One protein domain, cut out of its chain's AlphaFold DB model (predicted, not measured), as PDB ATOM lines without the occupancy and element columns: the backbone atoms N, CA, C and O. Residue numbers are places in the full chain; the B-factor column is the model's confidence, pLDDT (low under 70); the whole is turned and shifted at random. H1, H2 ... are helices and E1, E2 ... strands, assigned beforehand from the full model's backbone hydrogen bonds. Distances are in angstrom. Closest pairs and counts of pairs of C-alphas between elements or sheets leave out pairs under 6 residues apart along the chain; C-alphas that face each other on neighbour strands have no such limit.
ATOM      1  N   GLY A  23     209.185 124.107 139.270       83.06
ATOM      2  CA  GLY A  23     208.538 124.206 137.950       83.06
ATOM      3  C   GLY A  23     208.609 122.895 137.143       83.06
ATOM      4  O   GLY A  23     208.291 121.823 137.656       83.06
ATOM      5  N   ILE A  24     209.074 122.951 135.889       83.75
ATOM      6  CA  ILE A  24     209.269 121.772 135.018       83.75
ATOM      7  C   ILE A  24     210.631 121.081 135.200       83.75
ATOM      8  O   ILE A  24     211.039 120.293 134.350       83.75
ATOM      9  N   LEU A  25     211.366 121.346 136.285       84.56
ATOM     10  CA  LEU A  25     212.734 120.835 136.461       84.56
ATOM     11  C   LEU A  25     212.792 119.299 136.455       84.56
ATOM     12  O   LEU A  25     213.765 118.730 135.975       84.56
ATOM     13  N   ALA A  26     211.731 118.618 136.901       84.44
ATOM     14  CA  ALA A  26     211.621 117.158 136.827       84.44
ATOM     15  C   ALA A  26     211.566 116.612 135.383       84.44
ATOM     16  O   ALA A  26     211.954 115.472 135.145       84.44
ATOM     17  N   ALA A  27     211.103 117.418 134.422       84.38
ATOM     18  CA  ALA A  27     211.080 117.078 132.998       84.38
ATOM     19  C   ALA A  27     212.390 117.449 132.276       84.38
ATOM     20  O   ALA A  27     212.553 117.165 131.085       84.38
ATOM     21  N   MET A  28     213.334 118.083 132.981       86.19
ATOM     22  CA  MET A  28     214.624 118.476 132.431       86.19
ATOM     23  C   MET A  28     215.670 117.389 132.689       86.19
ATOM     24  O   MET A  28     215.949 117.061 133.844       86.19
ATOM     25  N   PRO A  29     216.305 116.841 131.636       87.62
ATOM     26  CA  PRO A  29     217.413 115.919 131.817       87.62
ATOM     27  C   PRO A  29     218.543 116.575 132.631       87.62
ATOM     28  O   PRO A  29     218.876 117.735 132.361       87.62
ATOM     29  N   PRO A  30     219.207 115.843 133.551       85.44
ATOM     30  CA  PRO A  30     220.264 116.400 134.401       85.44
ATOM     31  C   PRO A  30     221.391 117.101 133.629       85.44
ATOM     32  O   PRO A  30     221.986 118.054 134.127       85.44
ATOM     33  N   GLY A  31     221.647 116.671 132.388       89.31
ATOM     34  CA  GLY A  31     222.650 117.274 131.509       89.31
ATOM     35  C   GLY A  31     222.409 118.755 131.202       89.31
ATOM     36  O   GLY A  31     223.378 119.505 131.131       89.31
ATOM     37  N   TYR A  32     221.154 119.210 131.096       89.69
ATOM     38  CA  TYR A  32     220.849 120.635 130.889       89.69
ATOM     39  C   TYR A  32     221.195 121.459 132.129       89.69
ATOM     40  O   TYR A  32     221.799 122.526 132.021       89.69
ATOM     41  N   CYS A  33     220.888 120.928 133.316       89.56
ATOM     42  CA  CYS A  33     221.242 121.566 134.578       89.56
ATOM     43  C   CYS A  33     222.763 121.722 134.704       89.56
ATOM     44  O   CYS A  33     223.226 122.805 135.058       89.56
ATOM     45  N   SER A  34     223.537 120.683 134.370       90.31
ATOM     46  CA  SER A  34     225.005 120.740 134.357       90.31
ATOM     47  C   SER A  34     225.546 121.700 133.295       90.31
ATOM     48  O   SER A  34     226.425 122.501 133.602       90.31
ATOM     49  N   ALA A  35     225.000 121.675 132.076       91.25
ATOM     50  CA  ALA A  35     225.406 122.573 130.997       91.25
ATOM     51  C   ALA A  35     225.206 124.049 131.370       91.25
ATOM     52  O   ALA A  35     226.091 124.868 131.129       91.25
ATOM     53  N   GLY A  36     224.089 124.388 132.020       89.81
ATOM     54  CA  GLY A  36     223.831 125.760 132.455       89.81
ATOM     55  C   GLY A  36     224.806 126.255 133.505       89.81
ATOM     56  O   GLY A  36     225.230 127.398 133.402       89.81
ATOM     57  N   VAL A  37     225.271 125.401 134.425       90.75
ATOM     58  CA  VAL A  37     226.285 125.796 135.422       90.75
ATOM     59  C   VAL A  37     227.573 126.303 134.764       90.75
ATOM     60  O   VAL A  37     228.188 127.226 135.289       90.75
ATOM     61  N   HIS A  38     227.960 125.763 133.605       89.88
ATOM     62  CA  HIS A  38     229.153 126.208 132.875       89.88
ATOM     63  C   HIS A  38     229.007 127.582 132.207       89.88
ATOM     64  O   HIS A  38     230.014 128.183 131.844       89.88
ATOM     65  N   LEU A  39     227.778 128.079 132.051       90.06
ATOM     66  CA  LEU A  39     227.492 129.407 131.504       90.06
ATOM     67  C   LEU A  39     227.369 130.474 132.599       90.06
ATOM     68  O   LEU A  39     227.309 131.664 132.295       90.06
ATOM     69  N   LEU A  40     227.314 130.065 133.868       89.88
ATOM     70  CA  LEU A  40     227.185 130.973 135.000       89.88
ATOM     71  C   LEU A  40     228.540 131.588 135.368       89.88
ATOM     72  O   LEU A  40     229.578 130.928 135.256       89.88
ATOM     73  N   PRO A  41     228.557 132.829 135.885       88.94
ATOM     74  CA  PRO A  41     229.770 133.398 136.452       88.94
ATOM     75  C   PRO A  41     230.246 132.567 137.648       88.94
ATOM     76  O   PRO A  41     229.474 131.840 138.280       88.94
ATOM     77  N   HIS A  42     231.521 132.705 138.012       88.81
ATOM     78  CA  HIS A  42     232.047 132.055 139.210       88.81
ATOM     79  C   HIS A  42     231.195 132.451 140.436       88.81
ATOM     80  O   HIS A  42     231.013 133.647 140.663       88.81
ATOM     81  N   PRO A  43     230.712 131.505 141.268       89.12
ATOM     82  CA  PRO A  43     229.747 131.756 142.351       89.12
ATOM     83  C   PRO A  43     230.332 132.513 143.564       89.12
ATOM     84  O   PRO A  43     229.847 132.376 144.681       89.12
ATOM     85  N   GLY A  44     231.399 133.294 143.384       85.56
ATOM     86  CA  GLY A  44     232.085 134.015 144.460       85.56
ATOM     87  C   GLY A  44     231.226 135.097 145.128       85.56
ATOM     88  O   GLY A  44     230.038 135.240 144.861       85.56
ATOM     89  N   LEU A  45     231.845 135.887 146.008       72.25
ATOM     90  CA  LEU A  45     231.150 136.911 146.804       72.25
ATOM     91  C   LEU A  45     230.463 138.001 145.962       72.25
ATOM     92  O   LEU A  45     229.449 138.528 146.396       72.25
ATOM     93  N   ASN A  46     230.980 138.291 144.765       81.75
ATOM     94  CA  ASN A  46     230.447 139.328 143.872       81.75
ATOM     95  C   ASN A  46     229.440 138.788 142.845       81.75
ATOM     96  O   ASN A  46     229.029 139.521 141.950       81.75
ATOM     97  N   ALA A  47     229.101 137.499 142.913       85.50
ATOM     98  CA  ALA A  47     228.111 136.920 142.022       85.50
ATOM     99  C   ALA A  47     226.691 137.247 142.514       85.50
ATOM    100  O   ALA A  47     226.467 137.279 143.730       85.50
ATOM    101  N   PRO A  48     225.735 137.431 141.589       87.69
ATOM    102  CA  PRO A  48     224.335 137.651 141.942       87.69
ATOM    103  C   PRO A  48     223.787 136.474 142.756       87.69
ATOM    104  O   PRO A  48     224.339 135.367 142.758       87.69
ATOM    105  N   GLU A  49     222.693 136.690 143.481       89.00
ATOM    106  CA  GLU A  49     222.059 135.595 144.223       89.00
ATOM    107  C   GLU A  49     221.348 134.610 143.299       89.00
ATOM    108  O   GLU A  49     221.241 133.419 143.621       89.00
ATOM    109  N   ARG A  50     220.872 135.092 142.147       90.62
ATOM    110  CA  ARG A  50     220.164 134.293 141.154       90.62
ATOM    111  C   ARG A  50     220.695 134.558 139.755       90.62
ATOM    112  O   ARG A  50     220.999 135.678 139.386       90.62
ATOM    113  N   CYS A  51     220.740 133.509 138.952       90.62
ATOM    114  CA  CYS A  51     221.016 133.604 137.526       90.62
ATOM    115  C   CYS A  51     219.971 132.810 136.762       90.62
ATOM    116  O   CYS A  51     219.426 131.834 137.278       90.62
ATOM    117  N   ARG A  52     219.716 133.192 135.520       92.69
ATOM    118  CA  ARG A  52     218.844 132.452 134.617       92.69
ATOM    119  C   ARG A  52     219.627 132.061 133.378       92.69
ATOM    120  O   ARG A  52     220.471 132.813 132.905       92.69
ATOM    121  N   VAL A  53     219.372 130.872 132.861       93.12
ATOM    122  CA  VAL A  53     219.974 130.405 131.615       93.12
ATOM    123  C   VAL A  53     218.872 129.866 130.733       93.12
ATOM    124  O   VAL A  53     218.110 128.998 131.155       93.12
ATOM    125  N   VAL A  54     218.788 130.387 129.518       92.81
ATOM    126  CA  VAL A  54     217.776 129.999 128.546       92.81
ATOM    127  C   VAL A  54     218.372 128.974 127.587       92.81
ATOM    128  O   VAL A  54     219.372 129.238 126.916       92.81
ATOM    129  N   PHE A  55     217.741 127.806 127.533       90.19
ATOM    130  CA  PHE A  55     218.096 126.683 126.675       90.19
ATOM    131  C   PHE A  55     217.015 126.416 125.644       90.19
ATOM    132  O   PHE A  55     215.829 126.577 125.923       90.19
ATOM    133  N   ASP A  56     217.432 125.923 124.483       91.31
ATOM    134  CA  ASP A  56     216.535 125.228 123.570       91.31
ATOM    135  C   ASP A  56     216.620 123.723 123.840       91.31
ATOM    136  O   ASP A  56     217.696 123.126 123.738       91.31
ATOM    137  N   ALA A  57     215.506 123.127 124.254       86.75
ATOM    138  CA  ALA A  57     215.408 121.715 124.583       86.75
ATOM    139  C   ALA A  57     214.408 121.040 123.626       86.75
ATOM    140  O   ALA A  57     213.207 121.284 123.740       86.75
ATOM    141  N   PRO A  58     214.843 120.153 122.709       86.31
ATOM    142  CA  PRO A  58     213.988 119.635 121.633       86.31
ATOM    143  C   PRO A  58     212.686 118.961 122.089       86.31
ATOM    144  O   PRO A  58     211.723 118.899 121.332       86.31
ATOM    145  N   HIS A  59     212.648 118.438 123.316       81.88
ATOM    146  CA  HIS A  59     211.506 117.712 123.874       81.88
ATOM    147  C   HIS A  59     210.490 118.596 124.615       81.88
ATOM    148  O   HIS A  59     209.385 118.134 124.881       81.88
ATOM    149  N   VAL A  60     210.846 119.838 124.958       84.25
ATOM    150  CA  VAL A  60     209.987 120.775 125.720       84.25
ATOM    151  C   VAL A  60     210.003 122.206 125.165       84.25
ATOM    152  O   VAL A  60     209.312 123.074 125.683       84.25
ATOM    153  N   GLY A  61     210.750 122.476 124.095       88.62
ATOM    154  CA  GLY A  61     210.945 123.811 123.535       88.62
ATOM    155  C   GLY A  61     211.925 124.658 124.347       88.62
ATOM    156  O   GLY A  61     212.832 124.141 125.004       88.62
ATOM    157  N   ARG A  62     211.755 125.983 124.299       91.38
ATOM    158  CA  ARG A  62     212.643 126.910 125.003       91.38
ATOM    159  C   ARG A  62     212.332 126.933 126.497       91.38
ATOM    160  O   ARG A  62     211.178 127.070 126.896       91.38
ATOM    161  N   VAL A  63     213.367 126.813 127.322       91.25
ATOM    162  CA  VAL A  63     213.258 126.709 128.781       91.25
ATOM    163  C   VAL A  63     214.218 127.678 129.443       91.25
ATOM    164  O   VAL A  63     215.394 127.721 129.097       91.25
ATOM    165  N   VAL A  64     213.740 128.405 130.448       92.94
ATOM    166  CA  VAL A  64     214.586 129.148 131.377       92.94
ATOM    167  C   VAL A  64     214.867 128.290 132.609       92.94
ATOM    168  O   VAL A  64     213.950 127.877 133.317       92.94
ATOM    169  N   LEU A  65     216.142 128.006 132.865       92.94
ATOM    170  CA  LEU A  65     216.628 127.401 134.101       92.94
ATOM    171  C   LEU A  65     217.070 128.507 135.053       92.94
ATOM    172  O   LEU A  65     217.971 129.281 134.736       92.94
ATOM    173  N   THR A  66     216.464 128.562 136.232       92.62
ATOM    174  CA  THR A  66     216.878 129.474 137.298       92.62
ATOM    175  C   THR A  66     217.829 128.758 138.244       92.62
ATOM    176  O   THR A  66     217.538 127.678 138.763       92.62
ATOM    177  N   TYR A  67     218.958 129.404 138.499       92.50
ATOM    178  CA  TYR A  67     219.982 128.977 139.428       92.50
ATOM    179  C   TYR A  67     220.025 129.911 140.623       92.50
ATOM    180  O   TYR A  67     219.950 131.130 140.475       92.50
ATOM    181  N   ARG A  68     220.208 129.334 141.805       92.19
ATOM    182  CA  ARG A  68     220.446 130.064 143.044       92.19
ATOM    183  C   ARG A  68     221.880 129.844 143.505       92.19
ATOM    184  O   ARG A  68     222.379 128.717 143.477       92.19
ATOM    185  N   ARG A  69     222.531 130.913 143.958       92.25
ATOM    186  CA  ARG A  69     223.833 130.842 144.615       92.25
ATOM    187  C   ARG A  69     223.643 130.292 146.022       92.25
ATOM    188  O   ARG A  69     222.875 130.830 146.815       92.25
ATOM    189  N   MET A  70     224.348 129.218 146.330       91.75
ATOM    190  CA  MET A  70     224.341 128.576 147.638       91.75
ATOM    191  C   MET A  70     225.752 128.558 148.204       91.75
ATOM    192  O   MET A  70     226.733 128.501 147.463       91.75
ATOM    193  N   GLN A  71     225.855 128.580 149.529       91.50
ATOM    194  CA  GLN A  71     227.119 128.420 150.233       91.50
ATOM    195  C   GLN A  71     227.086 127.137 151.056       91.50
ATOM    196  O   GLN A  71     226.187 126.912 151.864       91.50
ATOM    197  N   ASN A  72     228.099 126.294 150.880       89.69
ATOM    198  CA  ASN A  72     228.323 125.169 151.765       89.69
ATOM    199  C   ASN A  72     228.934 125.685 153.075       89.69
ATOM    200  O   ASN A  72     230.080 126.128 153.088       89.69
ATOM    201  N   GLN A  73     228.193 125.598 154.182       86.94
ATOM    202  CA  GLN A  73     228.646 126.097 155.487       86.94
ATOM    203  C   GLN A  73     229.918 125.398 155.990       86.94
ATOM    204  O   GLN A  73     230.767 126.032 156.614       86.94
ATOM    205  N   ARG A  74     230.086 124.103 155.686       87.94
ATOM    206  CA  ARG A  74     231.227 123.300 156.150       87.94
ATOM    207  C   ARG A  74     232.520 123.661 155.426       87.94
ATOM    208  O   ARG A  74     233.566 123.753 156.057       87.94
ATOM    209  N   PHE A  75     232.445 123.854 154.112       86.38
ATOM    210  CA  PHE A  75     233.623 124.097 153.271       86.38
ATOM    211  C   PHE A  75     233.797 125.565 152.872       86.38
ATOM    212  O   PHE A  75     234.760 125.892 152.194       86.38
ATOM    213  N   ARG A  76     232.863 126.443 153.269       84.88
ATOM    214  CA  ARG A  76     232.798 127.871 152.904       84.88
ATOM    215  C   ARG A  76     232.856 128.140 151.392       84.88
ATOM    216  O   ARG A  76     233.100 129.271 150.975       84.88
ATOM    217  N   ASN A  77     232.565 127.123 150.584       88.38
ATOM    218  CA  ASN A  77     232.558 127.195 149.129       88.38
ATOM    219  C   ASN A  77     231.175 127.586 148.622       88.38
ATOM    220  O   ASN A  77     230.161 127.149 149.168       88.38
ATOM    221  N   HIS A  78     231.149 128.371 147.554       90.62
ATOM    222  CA  HIS A  78     229.916 128.755 146.888       90.62
ATOM    223  C   HIS A  78     229.703 127.916 145.632       90.62
ATOM    224  O   HIS A  78     230.663 127.536 144.964       90.62
ATOM    225  N   PHE A  79     228.448 127.631 145.313       92.38
ATOM    226  CA  PHE A  79     228.063 126.855 144.144       92.38
ATOM    227  C   PHE A  79     226.682 127.277 143.648       92.38
ATOM    228  O   PHE A  79     225.897 127.878 144.381       92.38
ATOM    229  N   TRP A  80     226.394 126.953 142.394       93.56
ATOM    230  CA  TRP A  80     225.082 127.157 141.796       93.56
ATOM    231  C   TRP A  80     224.236 125.900 141.944       93.56
ATOM    232  O   TRP A  80     224.724 124.795 141.714       93.56
ATOM    233  N   ILE A  81     222.963 126.069 142.290       92.62
ATOM    234  CA  ILE A  81     221.972 124.994 142.253       92.62
ATOM    235  C   ILE A  81     220.819 125.402 141.344       92.62
ATOM    236  O   ILE A  81     220.281 126.498 141.493       92.62
ATOM    237  N   ALA A  82     220.448 124.541 140.395       92.50
ATOM    238  CA  ALA A  82     219.219 124.719 139.631       92.50
ATOM    239  C   ALA A  82     218.032 124.549 140.587       92.50
ATOM    240  O   ALA A  82     217.914 123.513 141.239       92.50
ATOM    241  N   CYS A  83     217.191 125.572 140.705       91.38
ATOM    242  CA  CYS A  83     216.076 125.593 141.653       91.38
ATOM    243  C   CYS A  83     214.708 125.719 140.982       91.38
ATOM    244  O   CYS A  83     213.689 125.556 141.645       91.38
ATOM    245  N   HIS A  84     214.665 126.040 139.690       90.62
ATOM    246  CA  HIS A  84     213.418 126.164 138.943       90.62
ATOM    247  C   HIS A  84     213.673 126.064 137.442       90.62
ATOM    248  O   HIS A  84     214.728 126.481 136.960       90.62
ATOM    249  N   ALA A  85     212.706 125.510 136.720       91.19
ATOM    250  CA  ALA A  85     212.665 125.535 135.270       91.19
ATOM    251  C   ALA A  85     211.267 125.947 134.806       91.19
ATOM    252  O   ALA A  85     210.275 125.441 135.330       91.19
ATOM    253  N   ALA A  86     211.180 126.799 133.791       90.25
ATOM    254  CA  ALA A  86     209.917 127.124 133.134       90.25
ATOM    255  C   ALA A  86     210.088 127.164 131.620       90.25
ATOM    256  O   ALA A  86     211.122 127.596 131.115       90.25
ATOM    257  N   GLN A  87     209.058 126.731 130.899       90.06
ATOM    258  CA  GLN A  87     208.986 126.947 129.463       90.06
ATOM    259  C   GLN A  87     208.766 128.441 129.190       90.06
ATOM    260  O   GLN A  87     208.006 129.100 129.900       90.06
ATOM    261  N   VAL A  88     209.442 128.972 128.180       89.19
ATOM    262  CA  VAL A  88     209.352 130.376 127.763       89.19
ATOM    263  C   VAL A  88     208.996 130.468 126.285       89.19
ATOM    264  O   VAL A  88     209.070 129.483 125.547       89.19
ATOM    265  N   GLY A  89     208.581 131.658 125.855       85.75
ATOM    266  CA  GLY A  89     208.238 131.911 124.461       85.75
ATOM    267  C   GLY A  89     209.420 131.681 123.505       85.75
ATOM    268  O   GLY A  89     210.583 131.769 123.909       85.75
ATOM    269  N   PRO A  90     209.141 131.428 122.215       83.06
ATOM    270  CA  PRO A  90     210.161 131.199 121.188       83.06
ATOM    271  C   PRO A  90     211.005 132.442 120.866       83.06
ATOM    272  O   PRO A  90     211.967 132.341 120.106       83.06
ATOM    273  N   ASP A  91     210.678 133.594 121.447       85.56
ATOM    274  CA  ASP A  91     211.386 134.863 121.266       85.56
ATOM    275  C   ASP A  91     212.409 135.151 122.383       85.56
ATOM    276  O   ASP A  91     213.214 136.068 122.252       85.56
ATOM    277  N   GLU A  92     212.437 134.356 123.462       83.44
ATOM    278  CA  GLU A  92     213.337 134.592 124.603       83.44
ATOM    279  C   GLU A  92     214.811 134.346 124.216       83.44
ATOM    280  O   GLU A  92     215.134 133.240 123.788       83.44
ATOM    281  N   PRO A  93     215.744 135.298 124.352       86.00
ATOM    282  CA  PRO A  93     217.112 135.116 123.870       86.00
ATOM    283  C   PRO A  93     217.818 133.935 124.555       86.00
ATOM    284  O   PRO A  93     217.751 133.767 125.770       86.00
ATOM    285  N   LEU A  94     218.524 133.117 123.768       87.88
ATOM    286  CA  LEU A  94     219.303 131.991 124.287       87.88
ATOM    287  C   LEU A  94     220.529 132.474 125.074       87.88
ATOM    288  O   LEU A  94     221.181 133.444 124.687       87.88
ATOM    289  N   GLY A  95     220.898 131.728 126.118       87.31
ATOM    290  CA  GLY A  95     222.111 131.970 126.899       87.31
ATOM    291  C   GLY A  95     221.862 132.517 128.304       87.31
ATOM    292  O   GLY A  95     220.808 132.300 128.901       87.31
ATOM    293  N   LEU A  96     222.887 133.157 128.873       83.88
ATOM    294  CA  LEU A  96     222.858 133.678 130.239       83.88
ATOM    295  C   LEU A  96     222.014 134.955 130.311       83.88
ATOM    296  O   LEU A  96     222.335 135.958 129.678       83.88
ATOM    297  N   VAL A  97     221.007 134.932 131.173       80.75
ATOM    298  CA  VAL A  97     220.244 136.099 131.604       80.75
ATOM    299  C   VAL A  97     220.546 136.313 133.082       80.75
ATOM    300  O   VAL A  97     220.155 135.529 133.947       80.75
ATOM    301  N   VAL A  98     221.300 137.362 133.387       71.50
ATOM    302  CA  VAL A  98     221.596 137.709 134.778       71.50
ATOM    303  C   VAL A  98     220.336 138.319 135.385       71.50
ATOM    304  O   VAL A  98     219.829 139.319 134.886       71.50
ATOM    305  N   ALA A  99     219.812 137.680 136.428       64.44
ATOM    306  CA  ALA A  99     218.798 138.279 137.283       64.44
ATOM    307  C   ALA A  99     219.522 138.995 138.434       64.44
ATOM    308  O   ALA A  99     220.594 138.547 138.839       64.44
TER     309      ALA A  99
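What this domain is: This is residues 23 to 99 of the 100 residues of an uncharacterized protein of Verticiella sediminum (UniProt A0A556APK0). A long, strongly twisted sheet of four strands curls round one short helix, H1; strands E2 and E3 make a long hairpin along the sheet, and the short E4 lies at the edge beside E1. You will find 77 printed residues with one named helix and four named strands, in the order H1 E1 E2 E3 E4. The sheet runs E3 E2 E1 E4, all antiparallel, and the class is mostly strand. The whole is compact, with a radius of gyration of the C-alphas of 12.6 A, yet elongated, spanning 39 by 22 by 18 A.

Where its parts are: Start at Gly 23 and go on to C-alpha 30 at (220.264, 116.400, 134.401), where H1, residues 30 to 37, begins; it is 11.2 A long. Next come E1, residues 50 to 57, 21.3 A, and E2, residues 61 to 71, 31.6 A, which ends at C-alpha 71 at (227.119, 128.420, 150.233). E3, residues 78 to 87, runs 27.3 A, and E4, residues 95 to 98, ends at C-alpha 98 at (221.596, 137.709, 134.778).

How they stand to each other: E1, E2 and E3 form a meander, each strand the antiparallel neighbour of the one before; with E4 antiparallel to E1 they make a Greek key. Look for N 53 and O 65, 2.8 A, in the hairpin E1 and E2; N 66 and O 84, 2.8 A, in the hairpin E2 and E3; and N 52 and O 97, 2.9 A, between E1 and E4. E3 and E4 are apart. H1 is on the sheet; its closest C-alphas to E1 are those of Gly 36 and Val 53, 6.1 A apart, and to E3 those of Cys 33 and Ala 82, 6.3 A apart. In H1 every O i to N i+4 pair is within hydrogen-bond range.

The domain as a whole: The two C-alphas farthest apart, those of Arg 74 and Asp 91, are 41.8 A apart. The printed part has no cut, and residues 38 to 49 form the long link from H1 to E1. The mean pLDDT of the printed part is 87.9, and of the printed residues one, residue 99, is under 70.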